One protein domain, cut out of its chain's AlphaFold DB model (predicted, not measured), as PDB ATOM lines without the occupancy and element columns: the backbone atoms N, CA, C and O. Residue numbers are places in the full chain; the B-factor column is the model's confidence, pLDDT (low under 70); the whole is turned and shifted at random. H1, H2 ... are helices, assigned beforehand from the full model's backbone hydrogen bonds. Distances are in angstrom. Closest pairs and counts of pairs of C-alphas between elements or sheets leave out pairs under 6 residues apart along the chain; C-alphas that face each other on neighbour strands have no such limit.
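Overview. This is residues 2 to 80 of the 200 residues of an uncharacterized protein of Amphimedon queenslandica (UniProt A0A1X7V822). Look first for a small body of three crossed helices, H2, H3 and H4, with H5 making a corner at H4's end; H1 lies far off, beyond a long link. The printed part has 79 residues with five named helices, H1 to H5 in order, all helix. It is loose, radius of gyration of the C-alphas 15.0 A, spanning 46 by 25 by 19 A.

Arrangement. H2, residues 22 to 33, touches H3, residues 42 to 52, at C-alphas 28 and 49, 7.2 A, about perpendicular at 80 degrees. H4, residues 59 to 69, touches H3 at C-alphas 42 and 63, 5.1 A. H5, residues 71 to 78, is close to H4 but not clearly touching. H1, residues 2 to 10, touches no helix. In these helices every O i to N i+4 pair is within hydrogen-bond range.

Along the chain. Find C-alpha 22 at (26.134, 23.826, 126.866); H2 runs 16.1 A to C-alpha 33 at (31.176, 38.968, 129.135). H4 measures 15.2 A, H3 14.9 A, H1 12.4 A, H5 10.6 A.

Size, cuts and confidence. The C-alphas of Ala 11 and Ser 79 are farthest apart, 47.5 A. The printed part has no cut; pLDDT is under 70 at residues 2 to 9, 12 to 18 and 80.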
ATOM      1  N   ARG A   2       1.876  31.123 118.634       54.19
ATOM      2  CA  ARG A   2       1.259  30.083 119.499       54.19
ATOM      3  C   ARG A   2       0.289  29.146 118.763       54.19
ATOM      4  O   ARG A   2       0.283  27.960 119.050       54.19
ATOM      5  N   TYR A   3      -0.472  29.670 117.798       67.06
ATOM      6  CA  TYR A   3      -1.381  28.878 116.958       67.06
ATOM      7  C   TYR A   3      -0.624  27.805 116.160       67.06
ATOM      8  O   TYR A   3      -0.875  26.623 116.337       67.06
ATOM      9  N   ILE A   4       0.417  28.211 115.425       62.53
ATOM     10  CA  ILE A   4       1.296  27.312 114.655       62.53
ATOM     11  C   ILE A   4       1.938  26.241 115.551       62.53
ATOM     12  O   ILE A   4       1.999  25.076 115.180       62.53
ATOM     13  N   GLN A   5       2.382  26.612 116.757       55.03
ATOM     14  CA  GLN A   5       2.945  25.652 117.715       55.03
ATOM     15  C   GLN A   5       1.917  24.625 118.212       55.03
ATOM     16  O   GLN A   5       2.300  23.493 118.499       55.03
ATOM     17  N   ARG A   6       0.636  25.003 118.315       65.75
ATOM     18  CA  ARG A   6      -0.449  24.102 118.722       65.75
ATOM     19  C   ARG A   6      -0.817  23.141 117.595       65.75
ATOM     20  O   ARG A   6      -0.828  21.940 117.830       65.75
ATOM     21  N   THR A   7      -0.974  23.655 116.376       69.81
ATOM     22  CA  THR A   7      -1.272  22.860 115.176       69.81
ATOM     23  C   THR A   7      -0.171  21.840 114.874       69.81
ATOM     24  O   THR A   7      -0.461  20.690 114.574       69.81
ATOM     25  N   LEU A   8       1.106  22.218 115.029       59.44
ATOM     26  CA  LEU A   8       2.231  21.285 114.866       59.44
ATOM     27  C   LEU A   8       2.214  20.165 115.917       59.44
ATOM     28  O   LEU A   8       2.490  19.014 115.591       59.44
ATOM     29  N   LYS A   9       1.839  20.487 117.160       65.19
ATOM     30  CA  LYS A   9       1.750  19.518 118.260       65.19
ATOM     31  C   LYS A   9       0.563  18.559 118.096       65.19
ATOM     32  O   LYS A   9       0.706  17.383 118.408       65.19
ATOM     33  N   GLU A  10      -0.570  19.052 117.594       73.50
ATOM     34  CA  GLU A  10      -1.764  18.260 117.245       73.50
ATOM     35  C   GLU A  10      -1.497  17.323 116.048       73.50
ATOM     36  O   GLU A  10      -2.011  16.211 116.018       73.50
ATOM     37  N   ALA A  11      -0.620  17.715 115.117       74.31
ATOM     38  CA  ALA A  11      -0.208  16.912 113.960       74.31
ATOM     39  C   ALA A  11       0.940  15.911 114.241       74.31
ATOM     40  O   ALA A  11       1.553  15.401 113.306       74.31
ATOM     41  N   GLY A  12       1.289  15.654 115.509       49.03
ATOM     42  CA  GLY A  12       2.359  14.716 115.891       49.03
ATOM     43  C   GLY A  12       3.792  15.243 115.708       49.03
ATOM     44  O   GLY A  12       4.754  14.589 116.113       49.03
ATOM     45  N   TYR A  13       3.964  16.457 115.179       55.66
ATOM     46  CA  TYR A  13       5.263  17.114 115.064       55.66
ATOM     47  C   TYR A  13       5.613  17.806 116.383       55.66
ATOM     48  O   TYR A  13       5.280  18.969 116.638       55.66
ATOM     49  N   SER A  14       6.338  17.098 117.250       52.50
ATOM     50  CA  SER A  14       6.997  17.765 118.370       52.50
ATOM     51  C   SER A  14       8.013  18.769 117.812       52.50
ATOM     52  O   SER A  14       8.961  18.413 117.114       52.50
ATOM     53  N   THR A  15       7.841  20.057 118.118       51.81
ATOM     54  CA  THR A  15       8.916  21.041 117.945       51.81
ATOM     55  C   THR A  15       9.942  20.806 119.049       51.81
ATOM     56  O   THR A  15      10.107  21.614 119.963       51.81
ATOM     57  N   LEU A  16      10.633  19.666 118.992       50.22
ATOM     58  CA  LEU A  16      11.898  19.473 119.684       50.22
ATOM     59  C   LEU A  16      12.867  20.479 119.066       50.22
ATOM     60  O   LEU A  16      13.592  20.184 118.120       50.22
ATOM     61  N   GLN A  17      12.832  21.720 119.558       57.12
ATOM     62  CA  GLN A  17      13.882  22.684 119.279       57.12
ATOM     63  C   GLN A  17      15.170  22.039 119.764       57.12
ATOM     64  O   GLN A  17      15.397  21.947 120.971       57.12
ATOM     65  N   ARG A  18      15.969  21.553 118.811       61.09
ATOM     66  CA  ARG A  18      17.309  21.033 119.047       61.09
ATOM     67  C   ARG A  18      18.042  22.089 119.868       61.09
ATOM     68  O   ARG A  18      18.243  23.209 119.403       61.09
ATOM     69  N   ARG A  19      18.294  21.774 121.137       72.00
ATOM     70  CA  ARG A  19      19.010  22.672 122.041       72.00
ATOM     71  C   ARG A  19      20.487  22.547 121.719       72.00
ATOM     72  O   ARG A  19      20.979  21.437 121.515       72.00
ATOM     73  N   ASP A  20      21.166  23.679 121.647       82.81
ATOM     74  CA  ASP A  20      22.605  23.686 121.421       82.81
ATOM     75  C   ASP A  20      23.349  23.173 122.655       82.81
ATOM     76  O   ASP A  20      22.853  23.265 123.783       82.81
ATOM     77  N   SER A  21      24.547  22.622 122.438       86.94
ATOM     78  CA  SER A  21      25.372  22.111 123.535       86.94
ATOM     79  C   SER A  21      25.755  23.237 124.501       86.94
ATOM     80  O   SER A  21      25.960  24.395 124.113       86.94
ATOM     81  N   ILE A  22      25.850  22.883 125.782       88.00
ATOM     82  CA  ILE A  22      26.134  23.826 126.866       88.00
ATOM     83  C   ILE A  22      27.511  24.475 126.670       88.00
ATOM     84  O   ILE A  22      27.681  25.654 126.977       88.00
ATOM     85  N   GLU A  23      28.474  23.750 126.110       88.88
ATOM     86  CA  GLU A  23      29.826  24.224 125.806       88.88
ATOM     87  C   GLU A  23      29.790  25.396 124.821       88.88
ATOM     88  O   GLU A  23      30.389  26.441 125.079       88.88
ATOM     89  N   LYS A  24      29.010  25.278 123.737       89.94
ATOM     90  CA  LYS A  24      28.835  26.367 122.761       89.94
ATOM     91  C   LYS A  24      28.217  27.606 123.405       89.94
ATOM     92  O   LYS A  24      28.645  28.729 123.136       89.94
ATOM     93  N   VAL A  25      27.238  27.408 124.288       91.56
ATOM     94  CA  VAL A  25      26.593  28.501 125.026       91.56
ATOM     95  C   VAL A  25      27.575  29.175 125.986       91.56
ATOM     96  O   VAL A  25      27.629  30.403 126.020       91.56
ATOM     97  N   LYS A  26      28.386  28.405 126.721       93.12
ATOM     98  CA  LYS A  26      29.430  28.936 127.615       93.12
ATOM     99  C   LYS A  26      30.437  29.794 126.852       93.12
ATOM    100  O   LYS A  26      30.735  30.898 127.296       93.12
ATOM    101  N   ILE A  27      30.908  29.329 125.693       92.75
ATOM    102  CA  ILE A  27      31.841  30.088 124.847       92.75
ATOM    103  C   ILE A  27      31.213  31.420 124.417       92.75
ATOM    104  O   ILE A  27      31.818  32.475 124.601       92.75
ATOM    105  N   ALA A  28      29.975  31.399 123.914       93.06
ATOM    106  CA  ALA A  28      29.283  32.614 123.485       93.06
ATOM    107  C   ALA A  28      29.035  33.602 124.641       93.06
ATOM    108  O   ALA A  28      29.214  34.808 124.469       93.06
ATOM    109  N   ILE A  29      28.665  33.100 125.827       93.38
ATOM    110  CA  ILE A  29      28.529  33.922 127.039       93.38
ATOM    111  C   ILE A  29      29.875  34.544 127.409       93.38
ATOM    112  O   ILE A  29      29.921  35.738 127.689       93.38
ATOM    113  N   ASN A  30      30.964  33.774 127.370       93.38
ATOM    114  CA  ASN A  30      32.290  34.265 127.729       93.38
ATOM    115  C   ASN A  30      32.752  35.405 126.803       93.38
ATOM    116  O   ASN A  30      33.247  36.426 127.277       93.38
ATOM    117  N   ILE A  31      32.505  35.270 125.495       92.62
ATOM    118  CA  ILE A  31      32.770  36.326 124.505       92.62
ATOM    119  C   ILE A  31      31.964  37.592 124.825       92.62
ATOM    120  O   ILE A  31      32.485  38.703 124.749       92.62
ATOM    121  N   GLU A  32      30.682  37.458 125.174       92.19
ATOM    122  CA  GLU A  32      29.855  38.619 125.516       92.19
ATOM    123  C   GLU A  32      30.274  39.268 126.844       92.19
ATOM    124  O   GLU A  32      30.249  40.496 126.933       92.19
ATOM    125  N   LEU A  33      30.690  38.478 127.840       89.94
ATOM    126  CA  LEU A  33      31.176  38.968 129.135       89.94
ATOM    127  C   LEU A  33      32.485  39.759 129.014       89.94
ATOM    128  O   LEU A  33      32.637  40.761 129.704       89.94
ATOM    129  N   HIS A  34      33.378  39.372 128.101       88.06
ATOM    130  CA  HIS A  34      34.627  40.097 127.820       88.06
ATOM    131  C   HIS A  34      34.460  41.263 126.841       88.06
ATOM    132  O   HIS A  34      35.432  41.905 126.457       88.06
ATOM    133  N   GLY A  35      33.232  41.552 126.420       84.62
ATOM    134  CA  GLY A  35      32.976  42.628 125.483       84.62
ATOM    135  C   GLY A  35      31.714  43.391 125.821       84.62
ATOM    136  O   GLY A  35      31.361  43.678 126.962       84.62
ATOM    137  N   SER A  36      30.990  43.723 124.764       77.56
ATOM    138  CA  SER A  36      29.842  44.621 124.820       77.56
ATOM    139  C   SER A  36      28.643  44.114 125.654       77.56
ATOM    140  O   SER A  36      27.672  44.861 125.855       77.56
ATOM    141  N   GLY A  37      28.660  42.841 126.057       79.38
ATOM    142  CA  GLY A  37      27.609  42.144 126.791       79.38
ATOM    143  C   GLY A  37      27.866  41.988 128.292       79.38
ATOM    144  O   GLY A  37      27.004  41.435 128.971       79.38
ATOM    145  N   CYS A  38      28.977  42.514 128.818       82.88
ATOM    146  CA  CYS A  38      29.384  42.388 130.224       82.88
ATOM    147  C   CYS A  38      28.316  42.834 131.241       82.88
ATOM    148  O   CYS A  38      28.205  42.282 132.328       82.88
ATOM    149  N   LEU A  39      27.470  43.799 130.869       81.12
ATOM    150  CA  LEU A  39      26.400  44.324 131.728       81.12
ATOM    151  C   LEU A  39      25.040  43.636 131.520       81.12
ATOM    152  O   LEU A  39      24.047  44.026 132.138       81.12
ATOM    153  N   LEU A  40      24.935  42.651 130.622       86.44
ATOM    154  CA  LEU A  40      23.654  42.025 130.301       86.44
ATOM    155  C   LEU A  40      23.202  41.090 131.426       86.44
ATOM    156  O   LEU A  40      23.874  40.128 131.780       86.44
ATOM    157  N   GLY A  41      21.988  41.315 131.932       87.81
ATOM    158  CA  GLY A  41      21.298  40.317 132.747       87.81
ATOM    159  C   GLY A  41      20.892  39.087 131.926       87.81
ATOM    160  O   GLY A  41      20.783  39.147 130.700       87.81
ATOM    161  N   TYR A  42      20.584  37.980 132.604       90.50
ATOM    162  CA  TYR A  42      20.302  36.685 131.969       90.50
ATOM    163  C   TYR A  42      19.199  36.712 130.902       90.50
ATOM    164  O   TYR A  42      19.313  36.027 129.891       90.50
ATOM    165  N   ARG A  43      18.157  37.541 131.066       91.25
ATOM    166  CA  ARG A  43      17.098  37.705 130.052       91.25
ATOM    167  C   ARG A  43      17.636  38.329 128.765       91.25
ATOM    168  O   ARG A  43      17.360  37.839 127.674       91.25
ATOM    169  N   SER A  44      18.422  39.394 128.898       91.25
ATOM    170  CA  SER A  44      19.032  40.096 127.767       91.25
ATOM    171  C   SER A  44      20.127  39.254 127.113       91.25
ATOM    172  O   SER A  44      20.220  39.233 125.888       91.25
ATOM    173  N   MET A  45      20.904  38.514 127.911       93.69
ATOM    174  CA  MET A  45      21.893  37.555 127.417       93.69
ATOM    175  C   MET A  45      21.220  36.428 126.628       93.69
ATOM    176  O   MET A  45      21.614  36.152 125.503       93.69
ATOM    177  N   TRP A  46      20.139  35.847 127.150       94.56
ATOM    178  CA  TRP A  46      19.348  34.837 126.444       94.56
ATOM    179  C   TRP A  46      18.837  35.344 125.085       94.56
ATOM    180  O   TRP A  46      19.014  34.685 124.060       94.56
ATOM    181  N   HIS A  47      18.282  36.559 125.047       92.31
ATOM    182  CA  HIS A  47      17.884  37.190 123.787       92.31
ATOM    183  C   HIS A  47      19.065  37.422 122.835       92.31
ATOM    184  O   HIS A  47      18.905  37.264 121.623       92.31
ATOM    185  N   ARG A  48      20.240  37.797 123.357       91.38
ATOM    186  CA  ARG A  48      21.455  38.015 122.562       91.38
ATOM    187  C   ARG A  48      21.968  36.717 121.951       91.38
ATOM    188  O   ARG A  48      22.256  36.709 120.760       91.38
ATOM    189  N   LEU A  49      22.034  35.640 122.729       92.56
ATOM    190  CA  LEU A  49      22.434  34.310 122.264       92.56
ATOM    191  C   LEU A  49      21.544  33.849 121.107       92.56
ATOM    192  O   LEU A  49      22.052  33.433 120.069       92.56
ATOM    193  N   LYS A  50      20.230  34.058 121.227       91.56
ATOM    194  CA  LYS A  50      19.284  33.754 120.153       91.56
ATOM    195  C   LYS A  50      19.467  34.639 118.914       91.56
ATOM    196  O   LYS A  50      19.463  34.132 117.805       91.56
ATOM    197  N   LYS A  51      19.594  35.963 119.077       91.25
ATOM    198  CA  LYS A  51      19.626  36.901 117.935       91.25
ATOM    199  C   LYS A  51      20.976  36.985 117.221       91.25
ATOM    200  O   LYS A  51      20.991  37.178 116.016       91.25
ATOM    201  N   LYS A  52      22.085  36.927 117.962       89.88
ATOM    202  CA  LYS A  52      23.440  37.142 117.427       89.88
ATOM    203  C   LYS A  52      24.150  35.832 117.107       89.88
ATOM    204  O   LYS A  52      24.841  35.759 116.104       89.88
ATOM    205  N   TYR A  53      23.987  34.824 117.959       89.56
ATOM    206  CA  TYR A  53      24.692  33.546 117.831       89.56
ATOM    207  C   TYR A  53      23.797  32.430 117.278       89.56
ATOM    208  O   TYR A  53      24.270  31.318 117.082       89.56
ATOM    209  N   ASN A  54      22.511  32.720 117.038       89.94
ATOM    210  CA  ASN A  54      21.498  31.754 116.612       89.94
ATOM    211  C   ASN A  54      21.401  30.514 117.528       89.94
ATOM    212  O   ASN A  54      21.062  29.429 117.069       89.94
ATOM    213  N   LEU A  55      21.702  30.679 118.824       90.56
ATOM    214  CA  LEU A  55      21.717  29.583 119.794       90.56
ATOM    215  C   LEU A  55      20.350  29.394 120.457       90.56
ATOM    216  O   LEU A  55      19.728  30.351 120.938       90.56
ATOM    217  N   SER A  56      19.913  28.140 120.542       89.25
ATOM    218  CA  SER A  56      18.681  27.722 121.204       89.25
ATOM    219  C   SER A  56      18.982  27.126 122.579       89.25
ATOM    220  O   SER A  56      19.413  25.982 122.715       89.25
ATOM    221  N   VAL A  57      18.736  27.912 123.630       89.88
ATOM    222  CA  VAL A  57      18.939  27.519 125.031       89.88
ATOM    223  C   VAL A  57      17.785  28.019 125.897       89.88
ATOM    224  O   VAL A  57      17.139  29.023 125.578       89.88
ATOM    225  N   THR A  58      17.492  27.324 126.998       89.31
ATOM    226  CA  THR A  58      16.485  27.797 127.953       89.31
ATOM    227  C   THR A  58      17.023  28.972 128.756       89.31
ATOM    228  O   THR A  58      18.215  29.094 129.044       89.31
ATOM    229  N   ARG A  59      16.115  29.862 129.147       91.44
ATOM    230  CA  ARG A  59      16.461  31.044 129.934       91.44
ATOM    231  C   ARG A  59      17.085  30.680 131.289       91.44
ATOM    232  O   ARG A  59      17.978  31.388 131.746       91.44
ATOM    233  N   ASP A  60      16.642  29.583 131.898       90.88
ATOM    234  CA  ASP A  60      17.121  29.138 133.210       90.88
ATOM    235  C   ASP A  60      18.553  28.600 133.132       90.88
ATOM    236  O   ASP A  60      19.366  28.898 134.002       90.88
ATOM    237  N   VAL A  61      18.918  27.924 132.034       91.19
ATOM    238  CA  VAL A  61      20.311  27.522 131.783       91.19
ATOM    239  C   VAL A  61      21.211  28.750 131.648       91.19
ATOM    240  O   VAL A  61      22.263  28.795 132.272       91.19
ATOM    241  N   VAL A  62      20.788  29.791 130.920       92.81
ATOM    242  CA  VAL A  62      21.561  31.048 130.823       92.81
ATOM    243  C   VAL A  62      21.719  31.720 132.189       92.81
ATOM    244  O   VAL A  62      22.780  32.259 132.490       92.81
ATOM    245  N   MET A  63      20.679  31.683 133.027       92.81
ATOM    246  CA  MET A  63      20.736  32.217 134.387       92.81
ATOM    247  C   MET A  63      21.767  31.476 135.244       92.81
ATOM    248  O   MET A  63      22.591  32.132 135.878       92.81
ATOM    249  N   MET A  64      21.741  30.140 135.237       92.88
ATOM    250  CA  MET A  64      22.706  29.322 135.976       92.88
ATOM    251  C   MET A  64      24.129  29.546 135.462       92.88
ATOM    252  O   MET A  64      25.022  29.828 136.252       92.88
ATOM    253  N   LEU A  65      24.330  29.523 134.140       93.19
ATOM    254  CA  LEU A  65      25.642  29.750 133.535       93.19
ATOM    255  C   LEU A  65      26.209  31.125 133.890       93.19
ATOM    256  O   LEU A  65      27.373  31.210 134.255       93.19
ATOM    257  N   LEU A  66      25.406  32.192 133.850       91.69
ATOM    258  CA  LEU A  66      25.869  33.520 134.267       91.69
ATOM    259  C   LEU A  66      26.159  33.608 135.765       91.69
ATOM    260  O   LEU A  66      27.082  34.316 136.147       91.69
ATOM    261  N   ALA A  67      25.395  32.917 136.613       90.44
ATOM    262  CA  ALA A  67      25.676  32.884 138.045       90.44
ATOM    263  C   ALA A  67      27.013  32.186 138.344       90.44
ATOM    264  O   ALA A  67      27.724  32.613 139.247       90.44
ATOM    265  N   THR A  68      27.365  31.157 137.568       91.81
ATOM    266  CA  THR A  68      28.635  30.432 137.704       91.81
ATOM    267  C   THR A  68      29.809  31.165 137.050       91.81
ATOM    268  O   THR A  68      30.882  31.236 137.634       91.81
ATOM    269  N   MET A  69      29.624  31.707 135.844       91.19
ATOM    270  CA  MET A  69      30.691  32.339 135.053       91.19
ATOM    271  C   MET A  69      30.950  33.800 135.442       91.19
ATOM    272  O   MET A  69      32.048  34.299 135.227       91.19
ATOM    273  N   ASP A  70      29.948  34.493 135.988       88.75
ATOM    274  CA  ASP A  70      30.013  35.900 136.397       88.75
ATOM    275  C   ASP A  70      29.264  36.102 137.725       88.75
ATOM    276  O   ASP A  70      28.233  36.787 137.818       88.75
ATOM    277  N   ALA A  71      29.763  35.449 138.778       86.75
ATOM    278  CA  ALA A  71      29.202  35.563 140.123       86.75
ATOM    279  C   ALA A  71      29.269  37.013 140.635       86.75
ATOM    280  O   ALA A  71      28.275  37.541 141.141       86.75
ATOM    281  N   ALA A  72      30.408  37.686 140.428       85.75
ATOM    282  CA  ALA A  72      30.618  39.075 140.829       85.75
ATOM    283  C   ALA A  72      29.652  40.033 140.113       85.75
ATOM    284  O   ALA A  72      28.945  40.799 140.774       85.75
ATOM    285  N   GLY A  73      29.540  39.959 138.782       82.50
ATOM    286  CA  GLY A  73      28.605  40.787 138.024       82.50
ATOM    287  C   GLY A  73      27.145  40.437 138.308       82.50
ATOM    288  O   GLY A  73      26.282  41.317 138.303       82.50
ATOM    289  N   THR A  74      26.837  39.186 138.664       82.25
ATOM    290  CA  THR A  74      25.494  38.800 139.126       82.25
ATOM    291  C   THR A  74      25.140  39.444 140.465       82.25
ATOM    292  O   THR A  74      24.046  40.001 140.593       82.25
ATOM    293  N   THR A  75      26.054  39.442 141.434       84.00
ATOM    294  CA  THR A  75      25.879  40.140 142.718       84.00
ATOM    295  C   THR A  75      25.762  41.648 142.515       84.00
ATOM    296  O   THR A  75      24.841  42.281 143.035       84.00
ATOM    297  N   GLN A  76      26.616  42.225 141.670       81.94
ATOM    298  CA  GLN A  76      26.572  43.644 141.339       81.94
ATOM    299  C   GLN A  76      25.236  44.043 140.697       81.94
ATOM    300  O   GLN A  76      24.639  45.040 141.092       81.94
ATOM    301  N   ARG A  77      24.694  43.235 139.778       77.50
ATOM    302  CA  ARG A  77      23.364  43.464 139.182       77.50
ATOM    303  C   ARG A  77      22.233  43.359 140.213       77.50
ATOM    304  O   ARG A  77      21.260  44.104 140.126       77.50
ATOM    305  N   LYS A  78      22.360  42.473 141.208       79.88
ATOM    306  CA  LYS A  78      21.394  42.342 142.316       79.88
ATOM    307  C   LYS A  78      21.458  43.494 143.322       79.88
ATOM    308  O   LYS A  78      20.447  43.762 143.959       79.88
ATOM    309  N   SER A  79      22.581  44.214 143.408       81.12
ATOM    310  CA  SER A  79      22.749  45.364 144.315       81.12
ATOM    311  C   SER A  79      21.826  46.555 144.013       81.12
ATOM    312  O   SER A  79      21.772  47.497 144.794       81.12
ATOM    313  N   ARG A  80      21.113  46.537 142.872       69.81
ATOM    314  CA  ARG A  80      20.260  47.634 142.377       69.81
ATOM    315  C   ARG A  80      21.000  48.967 142.198       69.81
ATOM    316  O   ARG A  80      20.365  50.010 142.065       69.81
TER     317      ARG A  80